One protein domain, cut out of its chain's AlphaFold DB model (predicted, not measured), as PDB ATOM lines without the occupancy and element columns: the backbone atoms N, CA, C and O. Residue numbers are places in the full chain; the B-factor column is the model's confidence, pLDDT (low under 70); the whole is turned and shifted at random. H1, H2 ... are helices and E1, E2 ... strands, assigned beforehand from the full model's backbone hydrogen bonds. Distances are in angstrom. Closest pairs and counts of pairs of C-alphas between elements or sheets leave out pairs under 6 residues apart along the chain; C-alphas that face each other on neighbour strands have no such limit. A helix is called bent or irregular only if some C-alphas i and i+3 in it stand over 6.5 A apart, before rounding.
ATOM      1  N   VAL A  43     -44.662  52.717 -20.682       96.44
ATOM      2  CA  VAL A  43     -43.432  53.507 -20.667       96.44
ATOM      3  C   VAL A  43     -43.473  54.535 -21.803       96.44
ATOM      4  O   VAL A  43     -43.500  54.145 -22.976       96.44
ATOM      5  N   PRO A  44     -43.500  55.848 -21.510       95.50
ATOM      6  CA  PRO A  44     -43.375  56.871 -22.539       95.50
ATOM      7  C   PRO A  44     -41.929  56.941 -23.046       95.50
ATOM      8  O   PRO A  44     -40.994  56.950 -22.254       95.50
ATOM      9  N   VAL A  45     -41.750  57.053 -24.361       93.12
ATOM     10  CA  VAL A  45     -40.447  57.257 -25.006       93.12
ATOM     11  C   VAL A  45     -40.490  58.554 -25.798       93.12
ATOM     12  O   VAL A  45     -41.308  58.705 -26.713       93.12
ATOM     13  N   ARG A  46     -39.619  59.505 -25.445       91.75
ATOM     14  CA  ARG A  46     -39.561  60.820 -26.089       91.75
ATOM     15  C   ARG A  46     -38.486  60.920 -27.160       91.75
ATOM     16  O   ARG A  46     -37.418  60.327 -27.054       91.75
ATOM     17  N   VAL A  47     -38.755  61.750 -28.165       85.62
ATOM     18  CA  VAL A  47     -37.783  62.162 -29.187       85.62
ATOM     19  C   VAL A  47     -37.991  63.640 -29.466       85.62
ATOM     20  O   VAL A  47     -39.081  64.041 -29.860       85.62
ATOM     21  N   GLY A  48     -36.950  64.448 -29.269       84.69
ATOM     22  CA  GLY A  48     -37.062  65.902 -29.422       84.69
ATOM     23  C   GLY A  48     -37.968  66.561 -28.373       84.69
ATOM     24  O   GLY A  48     -38.571  67.585 -28.656       84.69
ATOM     25  N   GLY A  49     -38.092  65.971 -27.176       85.94
ATOM     26  CA  GLY A  49     -38.894  66.509 -26.064       85.94
ATOM     27  C   GLY A  49     -40.370  66.093 -26.054       85.94
ATOM     28  O   GLY A  49     -41.027  66.215 -25.023       85.94
ATOM     29  N   GLU A  50     -40.878  65.524 -27.148       88.94
ATOM     30  CA  GLU A  50     -42.264  65.054 -27.263       88.94
ATOM     31  C   GLU A  50     -42.366  63.535 -27.111       88.94
ATOM     32  O   GLU A  50     -41.454  62.806 -27.505       88.94
ATOM     33  N   VAL A  51     -43.482  63.045 -26.553       92.44
ATOM     34  CA  VAL A  51     -43.745  61.603 -26.409       92.44
ATOM     35  C   VAL A  51     -44.057  61.016 -27.782       92.44
ATOM     36  O   VAL A  51     -45.176  61.126 -28.273       92.44
ATOM     37  N   ALA A  52     -43.047  60.385 -28.369       92.38
ATOM     38  CA  ALA A  52     -43.100  59.755 -29.677       92.38
ATOM     39  C   ALA A  52     -43.812  58.398 -29.634       92.38
ATOM     40  O   ALA A  52     -44.579  58.075 -30.540       92.38
ATOM     41  N   TRP A  53     -43.569  57.631 -28.567       96.06
ATOM     42  CA  TRP A  53     -44.187  56.328 -28.340       96.06
ATOM     43  C   TRP A  53     -44.642  56.182 -26.891       96.06
ATOM     44  O   TRP A  53     -44.037  56.730 -25.968       96.06
ATOM     45  N   ARG A  54     -45.686  55.387 -26.681       97.31
ATOM     46  CA  ARG A  54     -46.008  54.766 -25.397       97.31
ATOM     47  C   ARG A  54     -45.938  53.266 -25.590       97.31
ATOM     48  O   ARG A  54     -46.599  52.730 -26.473       97.31
ATOM     49  N   VAL A  55     -45.103  52.612 -24.801       97.44
ATOM     50  CA  VAL A  55     -44.758  51.207 -24.990       97.44
ATOM     51  C   VAL A  55     -45.254  50.426 -23.794       97.44
ATOM     52  O   VAL A  55     -44.916  50.759 -22.663       97.44
ATOM     53  N   LEU A  56     -46.042  49.389 -24.040       97.94
ATOM     54  CA  LEU A  56     -46.448  48.422 -23.032       97.94
ATOM     55  C   LEU A  56     -45.673  47.122 -23.268       97.94
ATOM     56  O   LEU A  56     -45.980  46.395 -24.218       97.94
ATOM     57  N   PRO A  57     -44.667  46.814 -22.434       97.62
ATOM     58  CA  PRO A  57     -44.013  45.519 -22.478       97.62
ATOM     59  C   PRO A  57     -44.970  44.442 -21.966       97.62
ATOM     60  O   PRO A  57     -45.491  44.572 -20.859       97.62
ATOM     61  N   LEU A  58     -45.193  43.393 -22.753       97.94
ATOM     62  CA  LEU A  58     -46.156  42.331 -22.468       97.94
ATOM     63  C   LEU A  58     -45.455  40.976 -22.346       97.94
ATOM     64  O   LEU A  58     -44.676  40.581 -23.216       97.94
ATOM     65  N   GLY A  59     -45.754  40.248 -21.276       96.69
ATOM     66  CA  GLY A  59     -45.255  38.899 -21.020       96.69
ATOM     67  C   GLY A  59     -46.315  37.995 -20.381       96.69
ATOM     68  O   GLY A  59     -47.459  38.410 -20.199       96.69
ATOM     69  N   PRO A  60     -45.955  36.753 -20.008       96.12
ATOM     70  CA  PRO A  60     -46.899  35.793 -19.427       96.12
ATOM     71  C   PRO A  60     -47.618  36.301 -18.169       96.12
ATOM     72  O   PRO A  60     -48.769  35.953 -17.932       96.12
ATOM     73  N   ALA A  61     -46.964  37.165 -17.385       96.50
ATOM     74  CA  ALA A  61     -47.544  37.761 -16.182       96.50
ATOM     75  C   ALA A  61     -48.709  38.731 -16.464       96.50
ATOM     76  O   ALA A  61     -49.480  39.021 -15.555       96.50
ATOM     77  N   ASP A  62     -48.852  39.225 -17.700       97.94
ATOM     78  CA  ASP A  62     -49.940  40.132 -18.088       97.94
ATOM     79  C   ASP A  62     -51.173  39.401 -18.611       97.94
ATOM     80  O   ASP A  62     -52.223  40.023 -18.757       97.94
ATOM     81  N   VAL A  63     -51.070  38.096 -18.886       97.88
ATOM     82  CA  VAL A  63     -52.178  37.298 -19.430       97.88
ATOM     83  C   VAL A  63     -53.446  37.423 -18.581       97.88
ATOM     84  O   VAL A  63     -54.481  37.714 -19.171       97.88
ATOM     85  N   PRO A  64     -53.413  37.336 -17.234       98.25
ATOM     86  CA  PRO A  64     -54.622  37.529 -16.430       98.25
ATOM     87  C   PRO A  64     -55.286  38.896 -16.645       98.25
ATOM     88  O   PRO A  64     -56.507  38.980 -16.741       98.25
ATOM     89  N   ALA A  65     -54.492  39.965 -16.781       98.38
ATOM     90  CA  ALA A  65     -55.019  41.298 -17.052       98.38
ATOM     91  C   ALA A  65     -55.625  41.384 -18.462       98.38
ATOM     92  O   ALA A  65     -56.717  41.919 -18.624       98.38
ATOM     93  N   LEU A  66     -54.965  40.816 -19.478       98.50
ATOM     94  CA  LEU A  66     -55.505  40.756 -20.841       98.50
ATOM     95  C   LEU A  66     -56.802  39.935 -20.907       98.50
ATOM     96  O   LEU A  66     -57.746  40.358 -21.568       98.50
ATOM     97  N   THR A  67     -56.878  38.809 -20.193       98.44
ATOM     98  CA  THR A  67     -58.084  37.976 -20.089       98.44
ATOM     99  C   THR A  67     -59.236  38.737 -19.441       98.44
ATOM    100  O   THR A  67     -60.336  38.715 -19.984       98.44
ATOM    101  N   ALA A  68     -58.997  39.457 -18.342       98.31
ATOM    102  CA  ALA A  68     -60.027  40.270 -17.694       98.31
ATOM    103  C   ALA A  68     -60.585  41.355 -18.631       98.31
ATOM    104  O   ALA A  68     -61.799  41.529 -18.739       98.31
ATOM    105  N   VAL A  69     -59.707  42.057 -19.360       98.38
ATOM    106  CA  VAL A  69     -60.140  43.051 -20.356       98.38
ATOM    107  C   VAL A  69     -60.918  42.383 -21.486       98.38
ATOM    108  O   VAL A  69     -61.991  42.861 -21.850       98.38
ATOM    109  N   SER A  70     -60.414  41.260 -22.002       98.00
ATOM    110  CA  SER A  70     -61.076  40.500 -23.061       98.00
ATOM    111  C   SER A  70     -62.478  40.065 -22.647       98.00
ATOM    112  O   SER A  70     -63.424  40.300 -23.389       98.00
ATOM    113  N   HIS A  71     -62.637  39.542 -21.430       97.88
ATOM    114  CA  HIS A  71     -63.922  39.104 -20.893       97.88
ATOM    115  C   HIS A  71     -64.965  40.225 -20.872       97.88
ATOM    116  O   HIS A  71     -66.108  40.017 -21.276       97.88
ATOM    117  N   ALA A  72     -64.568  41.437 -20.476       97.31
ATOM    118  CA  ALA A  72     -65.462  42.591 -20.509       97.31
ATOM    119  C   ALA A  72     -65.777  43.070 -21.936       97.31
ATOM    120  O   ALA A  72     -66.900  43.504 -22.193       97.31
ATOM    121  N   VAL A  73     -64.813  42.996 -22.858       96.00
ATOM    122  CA  VAL A  73     -64.979  43.406 -24.265       96.00
ATOM    123  C   VAL A  73     -65.878  42.441 -25.040       96.00
ATOM    124  O   VAL A  73     -66.656  42.885 -25.883       96.00
ATOM    125  N   THR A  74     -65.798  41.140 -24.761       95.56
ATOM    126  CA  THR A  74     -66.603  40.107 -25.433       95.56
ATOM    127  C   THR A  74     -67.960  39.878 -24.778       95.56
ATOM    128  O   THR A  74     -68.758  39.098 -25.291       95.56
ATOM    129  N   GLY A 153     -57.074  30.821 -23.443       95.38
ATOM    130  CA  GLY A 153     -56.041  30.850 -24.484       95.38
ATOM    131  C   GLY A 153     -55.548  32.240 -24.892       95.38
ATOM    132  O   GLY A 153     -54.792  32.332 -25.853       95.38
ATOM    133  N   ILE A 154     -55.914  33.300 -24.164       97.88
ATOM    134  CA  ILE A 154     -55.372  34.645 -24.391       97.88
ATOM    135  C   ILE A 154     -53.858  34.644 -24.171       97.88
ATOM    136  O   ILE A 154     -53.357  34.208 -23.131       97.88
ATOM    137  N   THR A 155     -53.120  35.173 -25.143       97.94
ATOM    138  CA  THR A 155     -51.669  35.340 -25.070       97.94
ATOM    139  C   THR A 155     -51.276  36.815 -25.208       97.94
ATOM    140  O   THR A 155     -52.066  37.640 -25.669       97.94
ATOM    141  N   PRO A 156     -50.024  37.191 -24.881       97.69
ATOM    142  CA  PRO A 156     -49.514  38.533 -25.170       97.69
ATOM    143  C   PRO A 156     -49.609  38.945 -26.650       97.69
ATOM    144  O   PRO A 156     -49.673  40.139 -26.938       97.69
ATOM    145  N   ALA A 157     -49.633  37.978 -27.576       97.50
ATOM    146  CA  ALA A 157     -49.771  38.227 -29.011       97.50
ATOM    147  C   ALA A 157     -51.181  38.721 -29.395       97.50
ATOM    148  O   ALA A 157     -51.361  39.346 -30.438       97.50
ATOM    149  N   ASP A 158     -52.172  38.490 -28.535       98.00
ATOM    150  CA  ASP A 158     -53.566  38.863 -28.773       98.00
ATOM    151  C   ASP A 158     -53.900  40.258 -28.239       98.00
ATOM    152  O   ASP A 158     -55.004  40.752 -28.440       98.00
ATOM    153  N   ALA A 159     -52.955  40.935 -27.576       97.69
ATOM    154  CA  ALA A 159     -53.215  42.161 -26.821       97.69
ATOM    155  C   ALA A 159     -53.912  43.272 -27.630       97.69
ATOM    156  O   ALA A 159     -54.720  44.022 -27.083       97.69
ATOM    157  N   LEU A 160     -53.619  43.379 -28.931       98.00
ATOM    158  CA  LEU A 160     -54.252  44.348 -29.835       98.00
ATOM    159  C   LEU A 160     -55.382  43.754 -30.691       98.00
ATOM    160  O   LEU A 160     -56.005  44.488 -31.459       98.00
ATOM    161  N   ALA A 161     -55.655  42.454 -30.581       97.69
ATOM    162  CA  ALA A 161     -56.734  41.809 -31.311       97.69
ATOM    163  C   ALA A 161     -58.099  42.372 -30.868       97.69
ATOM    164  O   ALA A 161     -58.256  42.758 -29.706       97.69
ATOM    165  N   PRO A 162     -59.119  42.390 -31.748       96.88
ATOM    166  CA  PRO A 162     -60.428  42.964 -31.423       96.88
ATOM    167  C   PRO A 162     -61.089  42.374 -30.170       96.88
ATOM    168  O   PRO A 162     -61.774  43.094 -29.456       96.88
ATOM    169  N   HIS A 163     -60.858  41.087 -29.890       95.25
ATOM    170  CA  HIS A 163     -61.440  40.391 -28.742       95.25
ATOM    171  C   HIS A 163     -60.767  40.739 -27.400       95.25
ATOM    172  O   HIS A 163     -61.388  40.548 -26.361       95.25
ATOM    173  N   VAL A 164     -59.534  41.268 -27.397       97.06
ATOM    174  CA  VAL A 164     -58.895  41.847 -26.196       97.06
ATOM    175  C   VAL A 164     -59.134  43.356 -26.135       97.06
ATOM    176  O   VAL A 164     -59.403  43.908 -25.076       97.06
ATOM    177  N   GLY A 165     -59.073  44.042 -27.278       94.50
ATOM    178  CA  GLY A 165     -59.600  45.396 -27.435       94.50
ATOM    179  C   GLY A 165     -58.686  46.547 -27.003       94.50
ATOM    180  O   GLY A 165     -59.116  47.698 -27.114       94.50
ATOM    181  N   LEU A 166     -57.430  46.318 -26.579       97.06
ATOM    182  CA  LEU A 166     -56.558  47.420 -26.116       97.06
ATOM    183  C   LEU A 166     -56.347  48.506 -27.180       97.06
ATOM    184  O   LEU A 166     -56.331  49.691 -26.847       97.06
ATOM    185  N   ALA A 167     -56.244  48.129 -28.458       96.50
ATOM    186  CA  ALA A 167     -56.129  49.085 -29.561       96.50
ATOM    187  C   ALA A 167     -57.337  50.041 -29.627       96.50
ATOM    188  O   ALA A 167     -57.173  51.250 -29.792       96.50
ATOM    189  N   ALA A 168     -58.553  49.517 -29.447       96.62
ATOM    190  CA  ALA A 168     -59.772  50.319 -29.451       96.62
ATOM    191  C   ALA A 168     -59.884  51.192 -28.190       96.62
ATOM    192  O   ALA A 168     -60.195  52.384 -28.287       96.62
ATOM    193  N   ILE A 169     -59.584  50.620 -27.018       96.94
ATOM    194  CA  ILE A 169     -59.656  51.296 -25.713       96.94
ATOM    195  C   ILE A 169     -58.685  52.484 -25.666       96.94
ATOM    196  O   ILE A 169     -59.050  53.586 -25.247       96.94
ATOM    197  N   TRP A 170     -57.458  52.299 -26.154       96.81
ATOM    198  CA  TRP A 170     -56.410  53.317 -26.134       96.81
ATOM    199  C   TRP A 170     -56.190  54.020 -27.473       96.81
ATOM    200  O   TRP A 170     -55.144  54.628 -27.678       96.81
ATOM    201  N   ARG A 171     -57.203  54.066 -28.346       95.38
ATOM    202  CA  ARG A 171     -57.148  54.774 -29.644       95.38
ATOM    203  C   ARG A 171     -56.662  56.228 -29.561       95.38
ATOM    204  O   ARG A 171     -56.093  56.755 -30.506       95.38
ATOM    205  N   LYS A 172     -56.877  56.898 -28.419       94.62
ATOM    206  CA  LYS A 172     -56.411  58.276 -28.176       94.62
ATOM    207  C   LYS A 172     -54.886  58.387 -28.038       94.62
ATOM    208  O   LYS A 172     -54.365  59.493 -28.104       94.62
ATOM    209  N   LEU A 173     -54.184  57.275 -27.809       94.06
ATOM    210  CA  LEU A 173     -52.721  57.225 -27.769       94.06
ATOM    211  C   LEU A 173     -52.096  57.172 -29.172       94.06
ATOM    212  O   LEU A 173     -50.882  57.333 -29.277       94.06
ATOM    213  N   GLY A 174     -52.916  56.997 -30.214       93.69
ATOM    214  CA  GLY A 174     -52.515  56.967 -31.616       93.69
ATOM    215  C   GLY A 174     -52.591  55.568 -32.230       93.69
ATOM    216  O   GLY A 174     -53.371  54.726 -31.779       93.69
ATOM    217  N   THR A 175     -51.803  55.336 -33.278       95.06
ATOM    218  CA  THR A 175     -51.725  54.048 -33.976       95.06
ATOM    219  C   THR A 175     -51.112  53.002 -33.059       95.06
ATOM    220  O   THR A 175     -50.113  53.273 -32.397       95.06
ATOM    221  N   ALA A 176     -51.716  51.814 -33.017       96.56
ATOM    222  CA  ALA A 176     -51.263  50.705 -32.191       96.56
ATOM    223  C   ALA A 176     -50.619  49.616 -33.062       96.56
ATOM    224  O   ALA A 176     -51.244  49.117 -33.997       96.56
ATOM    225  N   GLU A 177     -49.393  49.229 -32.729       96.94
ATOM    226  CA  GLU A 177     -48.640  48.157 -33.382       96.94
ATOM    227  C   GLU A 177     -48.171  47.145 -32.333       96.94
ATOM    228  O   GLU A 177     -47.745  47.522 -31.239       96.94
ATOM    229  N   LEU A 178     -48.235  45.852 -32.657       97.12
ATOM    230  CA  LEU A 178     -47.702  44.790 -31.809       97.12
ATOM    231  C   LEU A 178     -46.453  44.212 -32.467       97.12
ATOM    232  O   LEU A 178     -46.512  43.737 -33.600       97.12
ATOM    233  N   VAL A 179     -45.331  44.236 -31.754       96.38
ATOM    234  CA  VAL A 179     -44.054  43.699 -32.239       96.38
ATOM    235  C   VAL A 179     -43.460  42.720 -31.238       96.38
ATOM    236  O   VAL A 179     -43.726  42.807 -30.039       96.38
ATOM    237  N   ALA A 180     -42.634  41.789 -31.714       95.38
ATOM    238  CA  ALA A 180     -41.859  40.925 -30.833       95.38
ATOM    239  C   ALA A 180     -40.888  41.767 -29.990       95.38
ATOM    240  O   ALA A 180     -40.285  42.725 -30.482       95.38
ATOM    241  N   ALA A 181     -40.728  41.406 -28.719       91.88
ATOM    242  CA  ALA A 181     -39.735  42.047 -27.873       91.88
ATOM    243  C   ALA A 181     -38.315  41.734 -28.388       91.88
ATOM    244  O   ALA A 181     -38.036  40.595 -28.776       91.88
ATOM    245  N   PRO A 182     -37.402  42.720 -28.403       88.38
ATOM    246  CA  PRO A 182     -36.044  42.494 -28.870       88.38
ATOM    247  C   PRO A 182     -35.299  41.556 -27.910       88.38
ATOM    248  O   PRO A 182     -35.368  41.709 -26.692       88.38
ATOM    249  N   THR A 183     -34.535  40.611 -28.460       81.31
ATOM    250  CA  THR A 183     -33.718  39.663 -27.680       81.31
ATOM    251  C   THR A 183     -32.469  40.300 -27.063       81.31
ATOM    252  O   THR A 183     -31.828  39.697 -26.205       81.31
ATOM    253  N   GLY A 184     -32.130  41.525 -27.472       75.88
ATOM    254  CA  GLY A 184     -31.049  42.325 -26.912       75.88
ATOM    255  C   GLY A 184     -31.369  43.816 -26.998       75.88
ATOM    256  O   GLY A 184     -31.933  44.283 -27.986       75.88
ATOM    257  N   VAL A 185     -31.003  44.556 -25.955       79.50
ATOM    258  CA  VAL A 185     -31.070  46.022 -25.909       79.50
ATOM    259  C   VAL A 185     -29.656  46.593 -25.901       79.50
ATOM    260  O   VAL A 185     -28.766  46.015 -25.275       79.50
ATOM    261  N   GLY A 186     -29.437  47.706 -26.608       74.62
ATOM    262  CA  GLY A 186     -28.133  48.370 -26.647       74.62
ATOM    263  C   GLY A 186     -27.669  48.816 -25.254       74.62
ATOM    264  O   GLY A 186     -28.484  49.096 -24.372       74.62
ATOM    265  N   SER A 187     -26.354  48.894 -25.044       71.19
ATOM    266  CA  SER A 187     -25.732  49.384 -23.798       71.19
ATOM    267  C   SER A 187     -25.194  50.817 -23.907       71.19
ATOM    268  O   SER A 187     -24.559  51.309 -22.973       71.19
ATOM    269  N   GLY A 188     -25.438  51.492 -25.036       71.50
ATOM    270  CA  GLY A 188     -25.022  52.873 -25.272       71.50
ATOM    271  C   GLY A 188     -25.701  53.881 -24.340       71.50
ATOM    272  O   GLY A 188     -26.743  53.596 -23.741       71.50
ATOM    273  N   VAL A 189     -25.111  55.079 -24.237       65.12
ATOM    274  CA  VAL A 189     -25.695  56.213 -23.506       65.12
ATOM    275  C   VAL A 189     -27.008  56.592 -24.182       65.12
ATOM    276  O   VAL A 189     -27.015  57.101 -25.300       65.12
ATOM    277  N   ALA A 190     -28.117  56.327 -23.500       72.50
ATOM    278  CA  ALA A 190     -29.450  56.616 -23.993       72.50
ATOM    279  C   ALA A 190     -30.075  57.772 -23.211       72.50
ATOM    280  O   ALA A 190     -29.683  58.056 -22.080       72.50
ATOM    281  N   ALA A 191     -31.070  58.423 -23.812       79.94
ATOM    282  CA  ALA A 191     -31.936  59.337 -23.078       79.94
ATOM    283  C   ALA A 191     -32.660  58.590 -21.938       79.94
ATOM    284  O   ALA A 191     -32.965  57.402 -22.080       79.94
ATOM    285  N   ASP A 192     -32.978  59.293 -20.847       82.69
ATOM    286  CA  ASP A 192     -33.551  58.711 -19.621       82.69
ATOM    287  C   ASP A 192     -34.786  57.830 -19.880       82.69
ATOM    288  O   ASP A 192     -34.917  56.754 -19.301       82.69
ATOM    289  N   ASP A 193     -35.657  58.227 -20.810       86.44
ATOM    290  CA  ASP A 193     -36.863  57.466 -21.166       86.44
ATOM    291  C   ASP A 193     -36.545  56.120 -21.852       86.44
ATOM    292  O   ASP A 193     -37.212  55.110 -21.616       86.44
ATOM    293  N   VAL A 194     -35.502  56.074 -22.688       86.56
ATOM    294  CA  VAL A 194     -35.042  54.835 -23.339       86.56
ATOM    295  C   VAL A 194     -34.363  53.932 -22.312       86.56
ATOM    296  O   VAL A 194     -34.568  52.719 -22.335       86.56
ATOM    297  N   ALA A 195     -33.605  54.509 -21.374       86.81
ATOM    298  CA  ALA A 195     -33.042  53.764 -20.253       86.81
ATOM    299  C   ALA A 195     -34.150  53.152 -19.376       86.81
ATOM    300  O   ALA A 195     -34.088  51.962 -19.069       86.81
ATOM    301  N   ALA A 196     -35.205  53.913 -19.064       89.12
ATOM    302  CA  ALA A 196     -36.364  53.421 -18.321       89.12
ATOM    303  C   ALA A 196     -37.067  52.264 -19.046       89.12
ATOM    304  O   ALA A 196     -37.382  51.245 -18.423       89.12
ATOM    305  N   LEU A 197     -37.251  52.371 -20.369       91.44
ATOM    306  CA  LEU A 197     -37.795  51.271 -21.162       91.44
ATOM    307  C   LEU A 197     -36.881  50.043 -21.101       91.44
ATOM    308  O   LEU A 197     -37.364  48.958 -20.796       91.44
ATOM    309  N   ARG A 198     -35.564  50.187 -21.293       91.12
ATOM    310  CA  ARG A 198     -34.611  49.065 -21.174       91.12
ATOM    311  C   ARG A 198     -34.671  48.393 -19.803       91.12
ATOM    312  O   ARG A 198     -34.679  47.166 -19.737       91.12
ATOM    313  N   THR A 199     -34.773  49.166 -18.722       89.88
ATOM    314  CA  THR A 199     -34.956  48.631 -17.365       89.88
ATOM    315  C   THR A 199     -36.259  47.841 -17.245       89.88
ATOM    316  O   THR A 199     -36.244  46.732 -16.710       89.88
ATOM    317  N   ALA A 200     -37.368  48.356 -17.782       90.69
ATOM    318  CA  ALA A 200     -38.647  47.648 -17.786       90.69
ATOM    319  C   ALA A 200     -38.579  46.334 -18.588       90.69
ATOM    320  O   ALA A 200     -39.077  45.307 -18.127       90.69
ATOM    321  N   LEU A 201     -37.913  46.341 -19.749       92.31
ATOM    322  CA  LEU A 201     -37.696  45.143 -20.567       92.31
ATOM    323  C   LEU A 201     -36.866  44.092 -19.818       92.31
ATOM    324  O   LEU A 201     -37.244  42.924 -19.787       92.31
ATOM    325  N   ALA A 202     -35.774  44.506 -19.171       89.81
ATOM    326  CA  ALA A 202     -34.907  43.605 -18.415       89.81
ATOM    327  C   ALA A 202     -35.621  42.983 -17.203       89.81
ATOM    328  O   ALA A 202     -35.462  41.793 -16.935       89.81
ATOM    329  N   ALA A 203     -36.424  43.775 -16.487       89.44
ATOM    330  CA  ALA A 203     -37.160  43.310 -15.315       89.44
ATOM    331  C   ALA A 203     -38.302  42.349 -15.679       89.44
ATOM    332  O   ALA A 203     -38.528  41.366 -14.977       89.44
ATOM    333  N   LYS A 204     -39.028  42.640 -16.764       90.81
ATOM    334  CA  LYS A 204     -40.257  41.923 -17.121       90.81
ATOM    335  C   LYS A 204     -40.038  40.742 -18.064       90.81
ATOM    336  O   LYS A 204     -40.879  39.851 -18.097       90.81
ATOM    337  N   GLN A 205     -38.940  40.744 -18.825       91.25
ATOM    338  CA  GLN A 205     -38.654  39.760 -19.879       91.25
ATOM    339  C   GLN A 205     -39.864  39.551 -20.814       91.25
ATOM    340  O   GLN A 205     -40.379  38.439 -20.942       91.25
ATOM    341  N   PRO A 206     -40.381  40.636 -21.420       95.44
ATOM    342  CA  PRO A 206     -41.572  40.568 -22.254       95.44
ATOM    343  C   PRO A 206     -41.311  39.732 -23.508       95.44
ATOM    344  O   PRO A 206     -40.188  39.661 -24.003       95.44
ATOM    345  N   THR A 207     -42.371  39.147 -24.059       96.50
ATOM    346  CA  THR A 207     -42.337  38.485 -25.370       96.50
ATOM    347  C   THR A 207     -42.788  39.420 -26.488       96.50
ATOM    348  O   THR A 207     -42.351  39.263 -27.626       96.50
ATOM    349  N   HIS A 208     -43.623  40.413 -26.168       97.62
ATOM    350  CA  HIS A 208     -44.177  41.374 -27.118       97.62
ATOM    351  C   HIS A 208     -44.127  42.796 -26.560       97.62
ATOM    352  O   HIS A 208     -44.107  43.004 -25.347       97.62
ATOM    353  N   LEU A 209     -44.148  43.782 -27.452       97.62
ATOM    354  CA  LEU A 209     -44.344  45.190 -27.135       97.62
ATOM    355  C   LEU A 209     -45.595  45.670 -27.864       97.62
ATOM    356  O   LEU A 209     -45.638  45.626 -29.094       97.62
ATOM    357  N   ALA A 210     -46.586  46.154 -27.118       97.69
ATOM    358  CA  ALA A 210     -47.658  46.954 -27.698       97.69
ATOM    359  C   ALA A 210     -47.199  48.416 -27.731       97.69
ATOM    360  O   ALA A 210     -46.918  49.022 -26.695       97.69
ATOM    361  N   VAL A 211     -47.069  48.962 -28.934       97.19
ATOM    362  CA  VAL A 211     -46.514  50.286 -29.200       97.19
ATOM    363  C   VAL A 211     -47.631  51.193 -29.690       97.19
ATOM    364  O   VAL A 211     -48.281  50.889 -30.683       97.19
ATOM    365  N   PHE A 212     -47.829  52.315 -29.004       96.94
ATOM    366  CA  PHE A 212     -48.783  53.354 -29.383       96.94
ATOM    367  C   PHE A 212     -48.023  54.609 -29.801       96.94
ATOM    368  O   PHE A 212     -47.234  55.136 -29.011       96.94
ATOM    369  N   SER A 213     -48.243  55.093 -31.020       93.94
ATOM    370  CA  SER A 213     -47.527  56.242 -31.581       93.94
ATOM    371  C   SER A 213     -48.464  57.260 -32.219       93.94
ATOM    372  O   SER A 213     -49.501  56.931 -32.792       93.94
ATOM    373  N   THR A 214     -48.078  58.530 -32.157       83.50
ATOM    374  CA  THR A 214     -48.722  59.580 -32.952       83.50
ATOM    375  C   THR A 214     -48.350  59.423 -34.431       83.50
ATOM    376  O   THR A 214     -47.262  58.933 -34.745       83.50
ATOM    377  N   GLU A 215     -49.235  59.855 -35.336       67.00
ATOM    378  CA  GLU A 215     -49.077  59.716 -36.792       67.00
ATOM    379  C   GLU A 215     -47.667  60.124 -37.263       67.00
ATOM    380  O   GLU A 215     -47.143  61.138 -36.804       67.00
ATOM    381  N   SER A 216     -47.076  59.325 -38.169       74.75
ATOM    382  CA  SER A 216     -45.701  59.367 -38.735       74.75
ATOM    383  C   SER A 216     -44.601  58.524 -38.066       74.75
ATOM    384  O   SER A 216     -43.516  58.416 -38.638       74.75
ATOM    385  N   ARG A 217     -44.846  57.870 -36.920       84.06
ATOM    386  CA  ARG A 217     -43.838  57.013 -36.261       84.06
ATOM    387  C   ARG A 217     -44.290  55.557 -36.168       84.06
ATOM    388  O   ARG A 217     -45.368  55.300 -35.647       84.06
ATOM    389  N   SER A 218     -43.451  54.623 -36.618       89.00
ATOM    390  CA  SER A 218     -43.707  53.176 -36.545       89.00
ATOM    391  C   SER A 218     -43.025  52.516 -35.343       89.00
ATOM    392  O   SER A 218     -42.141  53.111 -34.709       89.00
ATOM    393  N   ALA A 219     -43.390  51.265 -35.049       90.44
ATOM    394  CA  ALA A 219     -42.674  50.445 -34.071       90.44
ATOM    395  C   ALA A 219     -41.235  50.111 -34.517       90.44
ATOM    396  O   ALA A 219     -40.345  49.980 -33.680       90.44
ATOM    397  N   GLU A 220     -40.967  50.042 -35.824       88.94
ATOM    398  CA  GLU A 220     -39.614  49.831 -36.365       88.94
ATOM    399  C   GLU A 220     -38.644  50.943 -35.933       88.94
ATOM    400  O   GLU A 220     -37.529  50.668 -35.487       88.94
ATOM    401  N   GLY A 221     -39.097  52.202 -35.965       88.62
ATOM    402  CA  GLY A 221     -38.306  53.338 -35.485       88.62
ATOM    403  C   GLY A 221     -37.973  53.247 -33.991       88.62
ATOM    404  O   GLY A 221     -36.858  53.578 -33.589       88.62
ATOM    405  N   LEU A 222     -38.903  52.746 -33.170       89.75
ATOM    406  CA  LEU A 222     -38.653  52.480 -31.750       89.75
ATOM    407  C   LEU A 222     -37.592  51.385 -31.563       89.75
ATOM    408  O   LEU A 222     -36.699  51.537 -30.731       89.75
ATOM    409  N   LEU A 223     -37.679  50.286 -32.320       89.69
ATOM    410  CA  LEU A 223     -36.720  49.181 -32.223       89.69
ATOM    411  C   LEU A 223     -35.301  49.633 -32.586       89.69
ATOM    412  O   LEU A 223     -34.357  49.281 -31.879       89.69
ATOM    413  N   ALA A 224     -35.153  50.479 -33.609       88.44
ATOM    414  CA  ALA A 224     -33.868  51.082 -33.955       88.44
ATOM    415  C   ALA A 224     -33.297  51.929 -32.799       88.44
ATOM    416  O   ALA A 224     -32.116  51.817 -32.476       88.44
ATOM    417  N   VAL A 225     -34.138  52.722 -32.119       86.62
ATOM    418  CA  VAL A 225     -33.735  53.507 -30.933       86.62
ATOM    419  C   VAL A 225     -33.335  52.609 -29.759       86.62
ATOM    420  O   VAL A 225     -32.403  52.929 -29.025       86.62
ATOM    421  N   LEU A 226     -34.007  51.473 -29.565       86.06
ATOM    422  CA  LEU A 226     -33.669  50.524 -28.499       86.06
ATOM    423  C   LEU A 226     -32.328  49.817 -28.726       86.06
ATOM    424  O   LEU A 226     -31.657  49.479 -27.744       86.06
ATOM    425  N   GLN A 227     -31.952  49.595 -29.984       85.06
ATOM    426  CA  GLN A 227     -30.731  48.885 -30.378       85.06
ATOM    427  C   GLN A 227     -29.483  49.778 -30.455       85.06
ATOM    428  O   GLN A 227     -28.381  49.248 -30.315       85.06
ATOM    429  N   ALA A 228     -29.649  51.089 -30.658       81.38
ATOM    430  CA  ALA A 228     -28.562  52.078 -30.672       81.38
ATOM    431  C   ALA A 228     -27.898  52.260 -29.293       81.38
ATOM    432  O   ALA A 228     -26.652  52.335 -29.237       81.38
TER     433      ALA A 228
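Overview. This is residues 43 to 74 and 153 to 228 of the 228 residues of an uncharacterized protein of Xylanimonas cellulosilytica (strain DSM 15894 / CECT 5975 / LMG 20990 / XIL07) (UniProt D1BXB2). A strongly twisted sheet of four strands, E1 E2 E4 E3, stands as a wall between two groups: H3 and H4 pack on one of its faces, about perpendicular to each other, and H1, H2 and residues 153 to 165 make a looser group at the other end of the longest axis. H1 follows E2 away from the sheet, and H2 only grazes it. The printed part has 108 residues with four named helices and four named strands, in the order E1 E2 H1 H2 E3 H3 E4 H4, of mixed class, and the sheet is antiparallel throughout. The whole is compact, with a radius of gyration of the C-alphas of 13.7 A, and elongated, spanning 43 by 28 by 18 A.

Along the chain. Find C-alpha 43 at (-43.432, 53.507, -20.667), where E1, residues 43 to 47, begins. E2, residues 50 to 58, runs 23.5 A; E4 is residues 208 to 213 and E3 residues 175 to 180. H3, residues 192 to 204, is 18.2 A long, and H4, residues 219 to 227, ends at C-alpha 227 at (-30.731, 48.885, -30.378). H1, residues 60 to 74, runs 21.0 A to C-alpha 74 at (-66.603, 40.107, -25.433) and is irregular, with C-alphas 61 and 64 7.1 A apart. H2 is residues 166 to 169.

Arrangement. Begin at the hairpin E1 and E2, where N 45 and O 53 are 2.8 A apart, within hydrogen-bond range. Look next at E2 and E4, with N 56 and O 210 at 2.8 A, then at E4 and E3, with N 177 and O 211 at 2.9 A. E1 and E3 are the edge strands. H3 and H4 on one face of the sheet make two layers, helices over a sheet. H3 has a height over the sheet of 9.3 A and runs along the strands, at 1 degree to E2 on the local plane. H4 is on the sheet too, its closest C-alphas to E4 being Ala 219 and Val 211, 6.2 A apart. H3, with residues 194 to 198 alone, and H4 only just touch, with 3 pairs of C-alphas within 8 A, the closest Val 194 and Leu 226 at 6.9 A; they are about perpendicular, at 90 degrees. H2 only grazes the sheet with residues 166 to 168; its closest C-alphas to E3 are Ala 167 and Ala 176, 5.8 A apart. H1 is not on the sheet, but H1 and H2 are near each other, with 6 pairs of C-alphas within 10 A. Every O i to N i+4 pair is within hydrogen-bond range in H3 and H4, 9 of 11 are in H1, and H2 is too short for one.

Size, cuts and confidence. The C-alphas farthest apart are those of Thr 74 and Val 189, 44.0 A. Residues 75 to 152 are not printed, and C-alphas 74 and 153 are 14.1 A apart across the cut. The link from E3 to H3, 11 residues, is long. The mean pLDDT of the printed part is 91.7; residues 189 and 215 are under 70.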